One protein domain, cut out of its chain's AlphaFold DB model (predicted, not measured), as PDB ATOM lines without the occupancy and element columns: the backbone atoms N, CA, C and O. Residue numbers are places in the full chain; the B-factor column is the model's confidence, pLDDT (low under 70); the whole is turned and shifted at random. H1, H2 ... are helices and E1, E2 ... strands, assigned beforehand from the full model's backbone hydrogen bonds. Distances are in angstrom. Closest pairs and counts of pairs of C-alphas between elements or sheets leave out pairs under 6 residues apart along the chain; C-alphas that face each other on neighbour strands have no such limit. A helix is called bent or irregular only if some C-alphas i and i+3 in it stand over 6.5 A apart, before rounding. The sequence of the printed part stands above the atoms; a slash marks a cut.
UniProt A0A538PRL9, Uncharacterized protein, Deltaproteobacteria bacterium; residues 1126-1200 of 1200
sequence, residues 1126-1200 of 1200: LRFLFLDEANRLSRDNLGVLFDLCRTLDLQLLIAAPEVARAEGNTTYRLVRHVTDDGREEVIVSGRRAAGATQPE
ATOM      1  N   LEU A1126     -15.896   3.494  -4.557       63.44
ATOM      2  CA  LEU A1126     -15.827   2.439  -3.545       63.44
ATOM      3  C   LEU A1126     -17.152   1.671  -3.489       63.44
ATOM      4  O   LEU A1126     -18.017   1.956  -2.661       63.44
ATOM      5  N   ARG A1127     -17.306   0.683  -4.374       74.62
ATOM      6  CA  ARG A1127     -18.444  -0.244  -4.352       74.62
ATOM      7  C   ARG A1127     -18.290  -1.220  -3.179       74.62
ATOM      8  O   ARG A1127     -17.467  -2.130  -3.251       74.62
ATOM      9  N   PHE A1128     -19.071  -1.033  -2.117       79.94
ATOM     10  CA  PHE A1128     -19.112  -1.923  -0.951       79.94
ATOM     11  C   PHE A1128     -20.469  -2.615  -0.816       79.94
ATOM     12  O   PHE A1128     -21.509  -1.959  -0.871       79.94
ATOM     13  N   LEU A1129     -20.449  -3.923  -0.556       86.06
ATOM     14  CA  LEU A1129     -21.606  -4.700  -0.116       86.06
ATOM     15  C   LEU A1129     -21.300  -5.392   1.224       86.06
ATOM     16  O   LEU A1129     -20.155  -5.745   1.511       86.06
ATOM     17  N   PHE A1130     -22.336  -5.593   2.036       87.44
ATOM     18  CA  PHE A1130     -22.256  -6.235   3.348       87.44
ATOM     19  C   PHE A1130     -23.099  -7.513   3.353       87.44
ATOM     20  O   PHE A1130     -24.227  -7.500   2.862       87.44
ATOM     21  N   LEU A1131     -22.567  -8.600   3.915       86.06
ATOM     22  CA  LEU A1131     -23.284  -9.867   4.072       86.06
ATOM     23  C   LEU A1131     -23.059 -10.440   5.478       86.06
ATOM     24  O   LEU A1131     -22.072 -11.135   5.745       86.06
ATOM     25  N   ASP A1132     -23.982 -10.122   6.380       83.62
ATOM     26  CA  ASP A1132     -24.039 -10.738   7.705       83.62
ATOM     27  C   ASP A1132     -24.600 -12.172   7.623       83.62
ATOM     28  O   ASP A1132     -25.188 -12.566   6.614       83.62
ATOM     29  N   GLU A1133     -24.371 -12.973   8.665       80.00
ATOM     30  CA  GLU A1133     -24.737 -14.396   8.750       80.00
ATOM     31  C   GLU A1133     -24.309 -15.239   7.529       80.00
ATOM     32  O   GLU A1133     -24.964 -16.222   7.176       80.00
ATOM     33  N   ALA A1134     -23.196 -14.898   6.870       80.31
ATOM     34  CA  ALA A1134     -22.792 -15.493   5.591       80.31
ATOM     35  C   ALA A1134     -22.530 -17.022   5.640       80.31
ATOM     36  O   ALA A1134     -22.531 -17.670   4.597       80.31
ATOM     37  N   ASN A1135     -22.437 -17.625   6.835       78.75
ATOM     38  CA  ASN A1135     -22.529 -19.082   7.058       78.75
ATOM     39  C   ASN A1135     -23.868 -19.712   6.591       78.75
ATOM     40  O   ASN A1135     -23.997 -20.931   6.542       78.75
ATOM     41  N   ARG A1136     -24.894 -18.907   6.277       82.50
ATOM     42  CA  ARG A1136     -26.177 -19.357   5.697       82.50
ATOM     43  C   ARG A1136     -26.064 -19.751   4.216       82.50
ATOM     44  O   ARG A1136     -27.039 -20.247   3.647       82.50
ATOM     45  N   LEU A1137     -24.903 -19.540   3.596       83.25
ATOM     46  CA  LEU A1137     -24.547 -20.016   2.262       83.25
ATOM     47  C   LEU A1137     -23.502 -21.133   2.379       83.25
ATOM     48  O   LEU A1137     -22.646 -21.098   3.257       83.25
ATOM     49  N   SER A1138     -23.533 -22.104   1.464       83.50
ATOM     50  CA  SER A1138     -22.458 -23.094   1.354       83.50
ATOM     51  C   SER A1138     -21.145 -22.442   0.906       83.50
ATOM     52  O   SER A1138     -21.141 -21.404   0.238       83.50
ATOM     53  N   ARG A1139     -20.018 -23.101   1.199       82.50
ATOM     54  CA  ARG A1139     -18.684 -22.704   0.721       82.50
ATOM     55  C   ARG A1139     -18.643 -22.453  -0.793       82.50
ATOM     56  O   ARG A1139     -17.988 -21.510  -1.226       82.50
ATOM     57  N   ASP A1140     -19.364 -23.256  -1.572       82.31
ATOM     58  CA  ASP A1140     -19.407 -23.147  -3.033       82.31
ATOM     59  C   ASP A1140     -20.234 -21.931  -3.482       82.31
ATOM     60  O   ASP A1140     -19.781 -21.152  -4.319       82.31
ATOM     61  N   ASN A1141     -21.390 -21.684  -2.847       84.56
ATOM     62  CA  ASN A1141     -22.186 -20.471  -3.074       84.56
ATOM     63  C   ASN A1141     -21.395 -19.195  -2.704       84.56
ATOM     64  O   ASN A1141     -21.513 -18.179  -3.388       84.56
ATOM     65  N   LEU A1142     -20.570 -19.232  -1.648       85.38
ATOM     66  CA  LEU A1142     -19.665 -18.129  -1.294       85.38
ATOM     67  C   LEU A1142     -18.541 -17.948  -2.329       85.38
ATOM     68  O   LEU A1142     -18.179 -16.813  -2.631       85.38
ATOM     69  N   GLY A1143     -18.032 -19.038  -2.915       85.56
ATOM     70  CA  GLY A1143     -17.092 -19.000  -4.040       85.56
ATOM     71  C   GLY A1143     -17.645 -18.211  -5.229       85.56
ATOM     72  O   GLY A1143     -17.013 -17.252  -5.668       85.56
ATOM     73  N   VAL A1144     -18.873 -18.530  -5.652       87.56
ATOM     74  CA  VAL A1144     -19.577 -17.837  -6.747       87.56
ATOM     75  C   VAL A1144     -19.744 -16.335  -6.468       87.56
ATOM     76  O   VAL A1144     -19.555 -15.520  -7.371       87.56
ATOM     77  N   LEU A1145     -20.023 -15.933  -5.221       87.44
ATOM     78  CA  LEU A1145     -20.057 -14.511  -4.849       87.44
ATOM     79  C   LEU A1145     -18.668 -13.848  -4.904       87.44
ATOM     80  O   LEU A1145     -18.568 -12.691  -5.306       87.44
ATOM     81  N   PHE A1146     -17.585 -14.552  -4.555       87.19
ATOM     82  CA  PHE A1146     -16.225 -14.017  -4.702       87.19
ATOM     83  C   PHE A1146     -15.790 -13.876  -6.167       87.19
ATOM     84  O   PHE A1146     -15.076 -12.926  -6.493       87.19
ATOM     85  N   ASP A1147     -16.205 -14.791  -7.047       86.56
ATOM     86  CA  ASP A1147     -15.975 -14.687  -8.493       86.56
ATOM     87  C   ASP A1147     -16.748 -13.503  -9.095       86.56
ATOM     88  O   ASP A1147     -16.179 -12.703  -9.844       86.56
ATOM     89  N   LEU A1148     -18.014 -13.323  -8.701       86.81
ATOM     90  CA  LEU A1148     -18.837 -12.192  -9.131       86.81
ATOM     91  C   LEU A1148     -18.270 -10.845  -8.647       86.81
ATOM     92  O   LEU A1148     -18.152  -9.913  -9.442       86.81
ATOM     93  N   CYS A1149     -17.824 -10.750  -7.389       85.75
ATOM     94  CA  CYS A1149     -17.162  -9.549  -6.871       85.75
ATOM     95  C   CYS A1149     -15.863  -9.206  -7.615       85.75
ATOM     96  O   CYS A1149     -15.601  -8.032  -7.866       85.75
ATOM     97  N   ARG A1150     -15.068 -10.213  -8.010       84.69
ATOM     98  CA  ARG A1150     -13.871 -10.008  -8.847       84.69
ATOM     99  C   ARG A1150     -14.219  -9.561 -10.270       84.69
ATOM    100  O   ARG A1150     -13.498  -8.746 -10.831       84.69
ATOM    101  N   THR A1151     -15.323 -10.050 -10.828       85.12
ATOM    102  CA  THR A1151     -15.782  -9.717 -12.190       85.12
ATOM    103  C   THR A1151     -16.391  -8.312 -12.283       85.12
ATOM    104  O   THR A1151     -16.237  -7.636 -13.298       85.12
ATOM    105  N   LEU A1152     -17.069  -7.856 -11.225       84.38
ATOM    106  CA  LEU A1152     -17.754  -6.557 -11.159       84.38
ATOM    107  C   LEU A1152     -16.953  -5.458 -10.438       84.38
ATOM    108  O   LEU A1152     -17.457  -4.342 -10.292       84.38
ATOM    109  N   ASP A1153     -15.731  -5.765  -9.982       83.56
ATOM    110  CA  ASP A1153     -14.878  -4.866  -9.191       83.56
ATOM    111  C   ASP A1153     -15.645  -4.309  -7.969       83.56
ATOM    112  O   ASP A1153     -15.938  -3.117  -7.846       83.56
ATOM    113  N   LEU A1154     -16.062  -5.236  -7.095       86.31
ATOM    114  CA  LEU A1154     -16.837  -4.994  -5.873       86.31
ATOM    115  C   LEU A1154     -16.049  -5.424  -4.632       86.31
ATOM    116  O   LEU A1154     -15.454  -6.502  -4.596       86.31
ATOM    117  N   GLN A1155     -16.124  -4.624  -3.570       86.06
ATOM    118  CA  GLN A1155     -15.625  -4.988  -2.246       86.06
ATOM    119  C   GLN A1155     -16.774  -5.556  -1.405       86.06
ATOM    120  O   GLN A1155     -17.873  -5.005  -1.367       86.06
ATOM    121  N   LEU A1156     -16.526  -6.678  -0.730       87.06
ATOM    122  CA  LEU A1156     -17.538  -7.421   0.017       87.06
ATOM    123  C   LEU A1156     -17.044  -7.678   1.445       87.06
ATOM    124  O   LEU A1156     -16.035  -8.358   1.638       87.06
ATOM    125  N   LEU A1157     -17.761  -7.157   2.444       88.62
ATOM    126  CA  LEU A1157     -17.498  -7.428   3.858       88.62
ATOM    127  C   LEU A1157     -18.492  -8.475   4.374       88.62
ATOM    128  O   LEU A1157     -19.701  -8.252   4.328       88.62
ATOM    129  N   ILE A1158     -17.987  -9.612   4.866       87.94
ATOM    130  CA  ILE A1158     -18.817 -10.760   5.268       87.94
ATOM    131  C   ILE A1158     -18.534 -11.247   6.689       87.94
ATOM    132  O   ILE A1158     -17.386 -11.261   7.138       87.94
ATOM    133  N   ALA A1159     -19.573 -11.751   7.353       86.44
ATOM    134  CA  ALA A1159     -19.474 -12.460   8.625       86.44
ATOM    135  C   ALA A1159     -19.496 -13.990   8.410       86.44
ATOM    136  O   ALA A1159     -20.500 -14.654   8.663       86.44
ATOM    137  N   ALA A1160     -18.385 -14.560   7.921       78.00
ATOM    138  CA  ALA A1160     -18.236 -16.010   7.725       78.00
ATOM    139  C   ALA A1160     -16.863 -16.546   8.194       78.00
ATOM    140  O   ALA A1160     -15.872 -16.411   7.468       78.00
ATOM    141  N   PRO A1161     -16.760 -17.194   9.376       71.44
ATOM    142  CA  PRO A1161     -15.531 -17.860   9.823       71.44
ATOM    143  C   PRO A1161     -15.014 -18.968   8.888       71.44
ATOM    144  O   PRO A1161     -13.809 -19.217   8.878       71.44
ATOM    145  N   GLU A1162     -15.869 -19.625   8.097       69.94
ATOM    146  CA  GLU A1162     -15.466 -20.756   7.240       69.94
ATOM    147  C   GLU A1162     -14.504 -20.345   6.115       69.94
ATOM    148  O   GLU A1162     -13.450 -20.952   5.912       69.94
ATOM    149  N   VAL A1163     -14.829 -19.257   5.414       72.31
ATOM    150  CA  VAL A1163     -14.051 -18.722   4.281       72.31
ATOM    151  C   VAL A1163     -12.894 -17.821   4.713       72.31
ATOM    152  O   VAL A1163     -12.160 -17.302   3.874       72.31
ATOM    153  N   ALA A1164     -12.652 -17.693   6.020       65.19
ATOM    154  CA  ALA A1164     -11.534 -16.937   6.570       65.19
ATOM    155  C   ALA A1164     -10.176 -17.358   5.976       65.19
ATOM    156  O   ALA A1164      -9.257 -16.548   5.912       65.19
ATOM    157  N   ARG A1165      -9.983 -18.629   5.599       66.81
ATOM    158  CA  ARG A1165      -8.714 -19.126   5.021       66.81
ATOM    159  C   ARG A1165      -8.642 -19.053   3.487       66.81
ATOM    160  O   ARG A1165      -7.666 -19.544   2.934       66.81
ATOM    161  N   ALA A1166      -9.634 -18.472   2.810       69.81
ATOM    162  CA  ALA A1166      -9.581 -18.278   1.363       69.81
ATOM    163  C   ALA A1166      -8.513 -17.239   0.963       69.81
ATOM    164  O   ALA A1166      -8.239 -16.289   1.702       69.81
ATOM    165  N   GLU A1167      -7.914 -17.434  -0.210       66.88
ATOM    166  CA  GLU A1167      -6.886 -16.549  -0.763       66.88
ATOM    167  C   GLU A1167      -7.478 -15.215  -1.250       66.88
ATOM    168  O   GLU A1167      -8.686 -15.082  -1.437       66.88
ATOM    169  N   GLY A1168      -6.635 -14.185  -1.386       72.69
ATOM    170  CA  GLY A1168      -7.041 -12.816  -1.740       72.69
ATOM    171  C   GLY A1168      -7.754 -12.029  -0.626       72.69
ATOM    172  O   GLY A1168      -7.653 -10.801  -0.581       72.69
ATOM    173  N   ASN A1169      -8.417 -12.708   0.313       79.88
ATOM    174  CA  ASN A1169      -9.222 -12.070   1.352       79.88
ATOM    175  C   ASN A1169      -8.384 -11.402   2.464       79.88
ATOM    176  O   ASN A1169      -7.356 -11.913   2.924       79.88
ATOM    177  N   THR A1170      -8.897 -10.274   2.971       86.25
ATOM    178  CA  THR A1170      -8.490  -9.698   4.263       86.25
ATOM    179  C   THR A1170      -9.500 -10.136   5.319       86.25
ATOM    180  O   THR A1170     -10.695  -9.915   5.169       86.25
ATOM    181  N   THR A1171      -9.035 -10.799   6.375       86.50
ATOM    182  CA  THR A1171      -9.871 -11.340   7.453       86.50
ATOM    183  C   THR A1171      -9.579 -10.618   8.757       86.50
ATOM    184  O   THR A1171      -8.431 -10.597   9.201       86.50
ATOM    185  N   TYR A1172     -10.624 -10.129   9.423       88.50
ATOM    186  CA  TYR A1172     -10.556  -9.685  10.812       88.50
ATOM    187  C   TYR A1172     -11.230 -10.716  11.719       88.50
ATOM    188  O   TYR A1172     -12.363 -11.125  11.478       88.50
ATOM    189  N   ARG A1173     -10.532 -11.140  12.774       86.44
ATOM    190  CA  ARG A1173     -11.097 -11.895  13.892       86.44
ATOM    191  C   ARG A1173     -11.312 -10.926  15.047       86.44
ATOM    192  O   ARG A1173     -10.345 -10.424  15.620       86.44
ATOM    193  N   LEU A1174     -12.578 -10.703  15.374       89.00
ATOM    194  CA  LEU A1174     -13.015  -9.942  16.535       89.00
ATOM    195  C   LEU A1174     -13.240 -10.924  17.692       89.00
ATOM    196  O   LEU A1174     -13.835 -11.985  17.498       89.00
ATOM    197  N   VAL A1175     -12.752 -10.591  18.885       89.00
ATOM    198  CA  VAL A1175     -12.990 -11.356  20.114       89.00
ATOM    199  C   VAL A1175     -13.503 -10.393  21.174       89.00
ATOM    200  O   VAL A1175     -12.778  -9.495  21.596       89.00
ATOM    201  N   ARG A1176     -14.757 -10.579  21.600       90.94
ATOM    202  CA  ARG A1176     -15.314  -9.860  22.748       90.94
ATOM    203  C   ARG A1176     -14.608 -10.332  24.017       90.94
ATOM    204  O   ARG A1176     -14.632 -11.516  24.346       90.94
ATOM    205  N   HIS A1177     -14.012  -9.379  24.708       89.44
ATOM    206  CA  HIS A1177     -13.459  -9.475  26.044       89.44
ATOM    207  C   HIS A1177     -14.379  -8.684  26.991       89.44
ATOM    208  O   HIS A1177     -15.118  -7.794  26.562       89.44
ATOM    209  N   VAL A1178     -14.382  -9.023  28.275       88.25
ATOM    210  CA  VAL A1178     -15.031  -8.208  29.309       88.25
ATOM    211  C   VAL A1178     -13.963  -7.971  30.359       88.25
ATOM    212  O   VAL A1178     -13.413  -8.938  30.880       88.25
ATOM    213  N   THR A1179     -13.622  -6.709  30.605       82.69
ATOM    214  CA  THR A1179     -12.607  -6.362  31.605       82.69
ATOM    215  C   THR A1179     -13.153  -6.585  33.014       82.69
ATOM    216  O   THR A1179     -14.369  -6.639  33.211       82.69
ATOM    217  N   ASP A1180     -12.272  -6.671  34.013       80.62
ATOM    218  CA  ASP A1180     -12.669  -6.914  35.409       80.62
ATOM    219  C   ASP A1180     -13.609  -5.820  35.972       80.62
ATOM    220  O   ASP A1180     -14.427  -6.092  36.849       80.62
ATOM    221  N   ASP A1181     -13.576  -4.607  35.397       81.19
ATOM    222  CA  ASP A1181     -14.513  -3.499  35.663       81.19
ATOM    223  C   ASP A1181     -15.925  -3.701  35.059       81.19
ATOM    224  O   ASP A1181     -16.766  -2.800  35.106       81.19
ATOM    225  N   GLY A1182     -16.187  -4.840  34.409       82.31
ATOM    226  CA  GLY A1182     -17.448  -5.144  33.728       82.31
ATOM    227  C   GLY A1182     -17.658  -4.409  32.397       82.31
ATOM    228  O   GLY A1182     -18.778  -4.391  31.883       82.31
ATOM    229  N   ARG A1183     -16.616  -3.791  31.824       81.81
ATOM    230  CA  ARG A1183     -16.706  -3.085  30.532       81.81
ATOM    231  C   ARG A1183     -16.491  -4.048  29.370       81.81
ATOM    232  O   ARG A1183     -15.614  -4.906  29.420       81.81
ATOM    233  N   GLU A1184     -17.267  -3.881  28.303       90.75
ATOM    234  CA  GLU A1184     -17.072  -4.641  27.068       90.75
ATOM    235  C   GLU A1184     -15.908  -4.062  26.253       90.75
ATOM    236  O   GLU A1184     -15.874  -2.870  25.948       90.75
ATOM    237  N   GLU A1185     -14.974  -4.926  25.871       90.00
ATOM    238  CA  GLU A1185     -13.833  -4.620  25.010       90.00
ATOM    239  C   GLU A1185     -13.861  -5.577  23.809       90.00
ATOM    240  O   GLU A1185     -14.286  -6.726  23.926       90.00
ATOM    241  N   VAL A1186     -13.420  -5.139  22.628       91.44
ATOM    242  CA  VAL A1186     -13.357  -6.013  21.444       91.44
ATOM    243  C   VAL A1186     -11.945  -6.015  20.884       91.44
ATOM    244  O   VAL A1186     -11.505  -5.063  20.244       91.44
ATOM    245  N   ILE A1187     -11.241  -7.126  21.095       89.56
ATOM    246  CA  ILE A1187      -9.895  -7.344  20.576       89.56
ATOM    247  C   ILE A1187     -10.018  -7.698  19.091       89.56
ATOM    248  O   ILE A1187     -10.523  -8.765  18.729       89.56
ATOM    249  N   VAL A1188      -9.567  -6.794  18.220       91.38
ATOM    250  CA  VAL A1188      -9.607  -6.959  16.760       91.38
ATOM    251  C   VAL A1188      -8.233  -7.383  16.249       91.38
ATOM    252  O   VAL A1188      -7.244  -6.682  16.439       91.38
ATOM    253  N   SER A1189      -8.167  -8.521  15.558       87.56
ATOM    254  CA  SER A1189      -6.933  -9.059  14.969       87.56
ATOM    255  C   SER A1189      -7.100  -9.280  13.463       87.56
ATOM    256  O   SER A1189      -7.977 -10.025  13.030       87.56
ATOM    257  N   GLY A1190      -6.293  -8.597  12.649       86.75
ATOM    258  CA  GLY A1190      -6.378  -8.635  11.184       86.75
ATOM    259  C   GLY A1190      -5.296  -9.498  10.535       86.75
ATOM    260  O   GLY A1190      -4.164  -9.545  11.012       86.75
ATOM    261  N   ARG A1191      -5.619 -10.144   9.410       83.00
ATOM    262  CA  ARG A1191      -4.640 -10.764   8.502       83.00
ATOM    263  C   ARG A1191      -5.062 -10.645   7.040       83.00
ATOM    264  O   ARG A1191      -6.249 -10.671   6.731       83.00
ATOM    265  N   ARG A1192      -4.084 -10.594   6.140       78.88
ATOM    266  CA  ARG A1192      -4.268 -10.564   4.683       78.88
ATOM    267  C   ARG A1192      -3.455 -11.694   4.063       78.88
ATOM    268  O   ARG A1192      -2.288 -11.849   4.410       78.88
ATOM    269  N   ALA A1193      -4.061 -12.486   3.181       65.00
ATOM    270  CA  ALA A1193      -3.313 -13.457   2.387       65.00
ATOM    271  C   ALA A1193      -2.524 -12.719   1.289       65.00
ATOM    272  O   ALA A1193      -3.100 -11.917   0.552       65.00
ATOM    273  N   ALA A1194      -1.218 -12.970   1.187       54.16
ATOM    274  CA  ALA A1194      -0.421 -12.526   0.046       54.16
ATOM    275  C   ALA A1194      -0.625 -13.512  -1.114       54.16
ATOM    276  O   ALA A1194      -0.557 -14.721  -0.903       54.16
ATOM    277  N   GLY A1195      -0.904 -13.001  -2.316       45.78
ATOM    278  CA  GLY A1195      -1.046 -13.837  -3.511       45.78
ATOM    279  C   GLY A1195       0.298 -14.412  -3.958       45.78
ATOM    280  O   GLY A1195       1.333 -13.765  -3.802       45.78
ATOM    281  N   ALA A1196       0.283 -15.619  -4.522       44.56
ATOM    282  CA  ALA A1196       1.482 -16.250  -5.058       44.56
ATOM    283  C   ALA A1196       1.954 -15.535  -6.336       44.56
ATOM    284  O   ALA A1196       1.273 -15.561  -7.361       44.56
ATOM    285  N   THR A1197       3.136 -14.923  -6.289       31.38
ATOM    286  CA  THR A1197       3.838 -14.436  -7.482       31.38
ATOM    287  C   THR A1197       4.319 -15.626  -8.309       31.38
ATOM    288  O   THR A1197       5.221 -16.349  -7.879       31.38
ATOM    289  N   GLN A1198       3.735 -15.826  -9.489       30.64
ATOM    290  CA  GLN A1198       4.334 -16.682 -10.513       30.64
ATOM    291  C   GLN A1198       5.591 -15.988 -11.074       30.64
ATOM    292  O   GLN A1198       5.570 -14.764 -11.219       30.64
ATOM    293  N   PRO A1199       6.688 -16.720 -11.341       39.94
ATOM    294  CA  PRO A1199       7.835 -16.179 -12.065       39.94
ATOM    295  C   PRO A1199       7.508 -16.011 -13.559       39.94
ATOM    296  O   PRO A1199       6.690 -16.763 -14.092       39.94
ATOM    297  N   GLU A1200       8.155 -15.031 -14.193       36.56
ATOM    298  CA  GLU A1200       8.087 -14.743 -15.640       36.56
ATOM    299  C   GLU A1200       8.846 -15.779 -16.494       36.56
ATOM    300  O   GLU A1200       9.897 -16.279 -16.024       36.56
TER     301      GLU A1200
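This is residues 1126 to 1200 of the 1200 residues of an uncharacterized protein of Deltaproteobacteria bacterium (UniProt A0A538PRL9). A small head and a long arm: in the head, two short parallel strands, E1 and E2, lie side by side with H1 next to E2, while E3 and E4 form a long two-stranded hairpin that reaches away from it. A tail, residues 1193 to 1200, leads off from the other end of the hairpin. The printed part has 75 residues, in the order E1 H1 E2 H2 E3 E4, with a parallel sheet E1, E2 and an antiparallel sheet E3, E4; the class is mixed, helices and strands. It is loose, with a radius of gyration of the C-alphas of 15.6 A, and elongated, spanning 55 by 32 by 26 A.

E1, residues 1128 to 1131, H1, residues 1139 to 1152, and E2, residues 1155 to 1158, form a strand-helix-strand unit, two parallel neighbour strands with a helix between, with a right-handed crossover. N 1129 and O 1155 are within hydrogen-bond range at 2.9 A. The closest C-alphas of H1 and E2, Cys 1149 and Gln 1155, are 6.7 A apart. H2, residues 1162 to 1165, only just touches H1, with 3 pairs of C-alphas within 8 A; H1 does so with residues 1139 to 1142 alone, and the closest C-alphas, Arg 1139 and Val 1163, are 7.1 A apart. E3, residues 1170 to 1178, and E4, residues 1184 to 1192, are a hairpin, antiparallel at 161 degrees, with N 1171 and O 1191 at 2.8 A. E3 and E4 are apart from E1, E2 and H1. In H1 every O i to N i+4 pair is within hydrogen-bond range; H2 is too short for one, and its single O i to N i+3 pair is not within range.

E1 begins at C-alpha 1128 (-19.112, -1.923, -0.951). H1 is 20.1 A long, E3 25.9 A and E4 26.5 A, ending at C-alpha 1192 (-4.268, -10.564, 4.683). H2 is irregular: C-alphas 1162 and 1165 are 7.3 A apart.

The C-alphas farthest apart, Asp 1181 and Glu 1200, are 57.2 A apart. The printed part has no cut and no long link. Mean pLDDT of the printed part is 78.7; residues 1126, 1162, 1164 to 1167 and 1193 to 1200 are under 70.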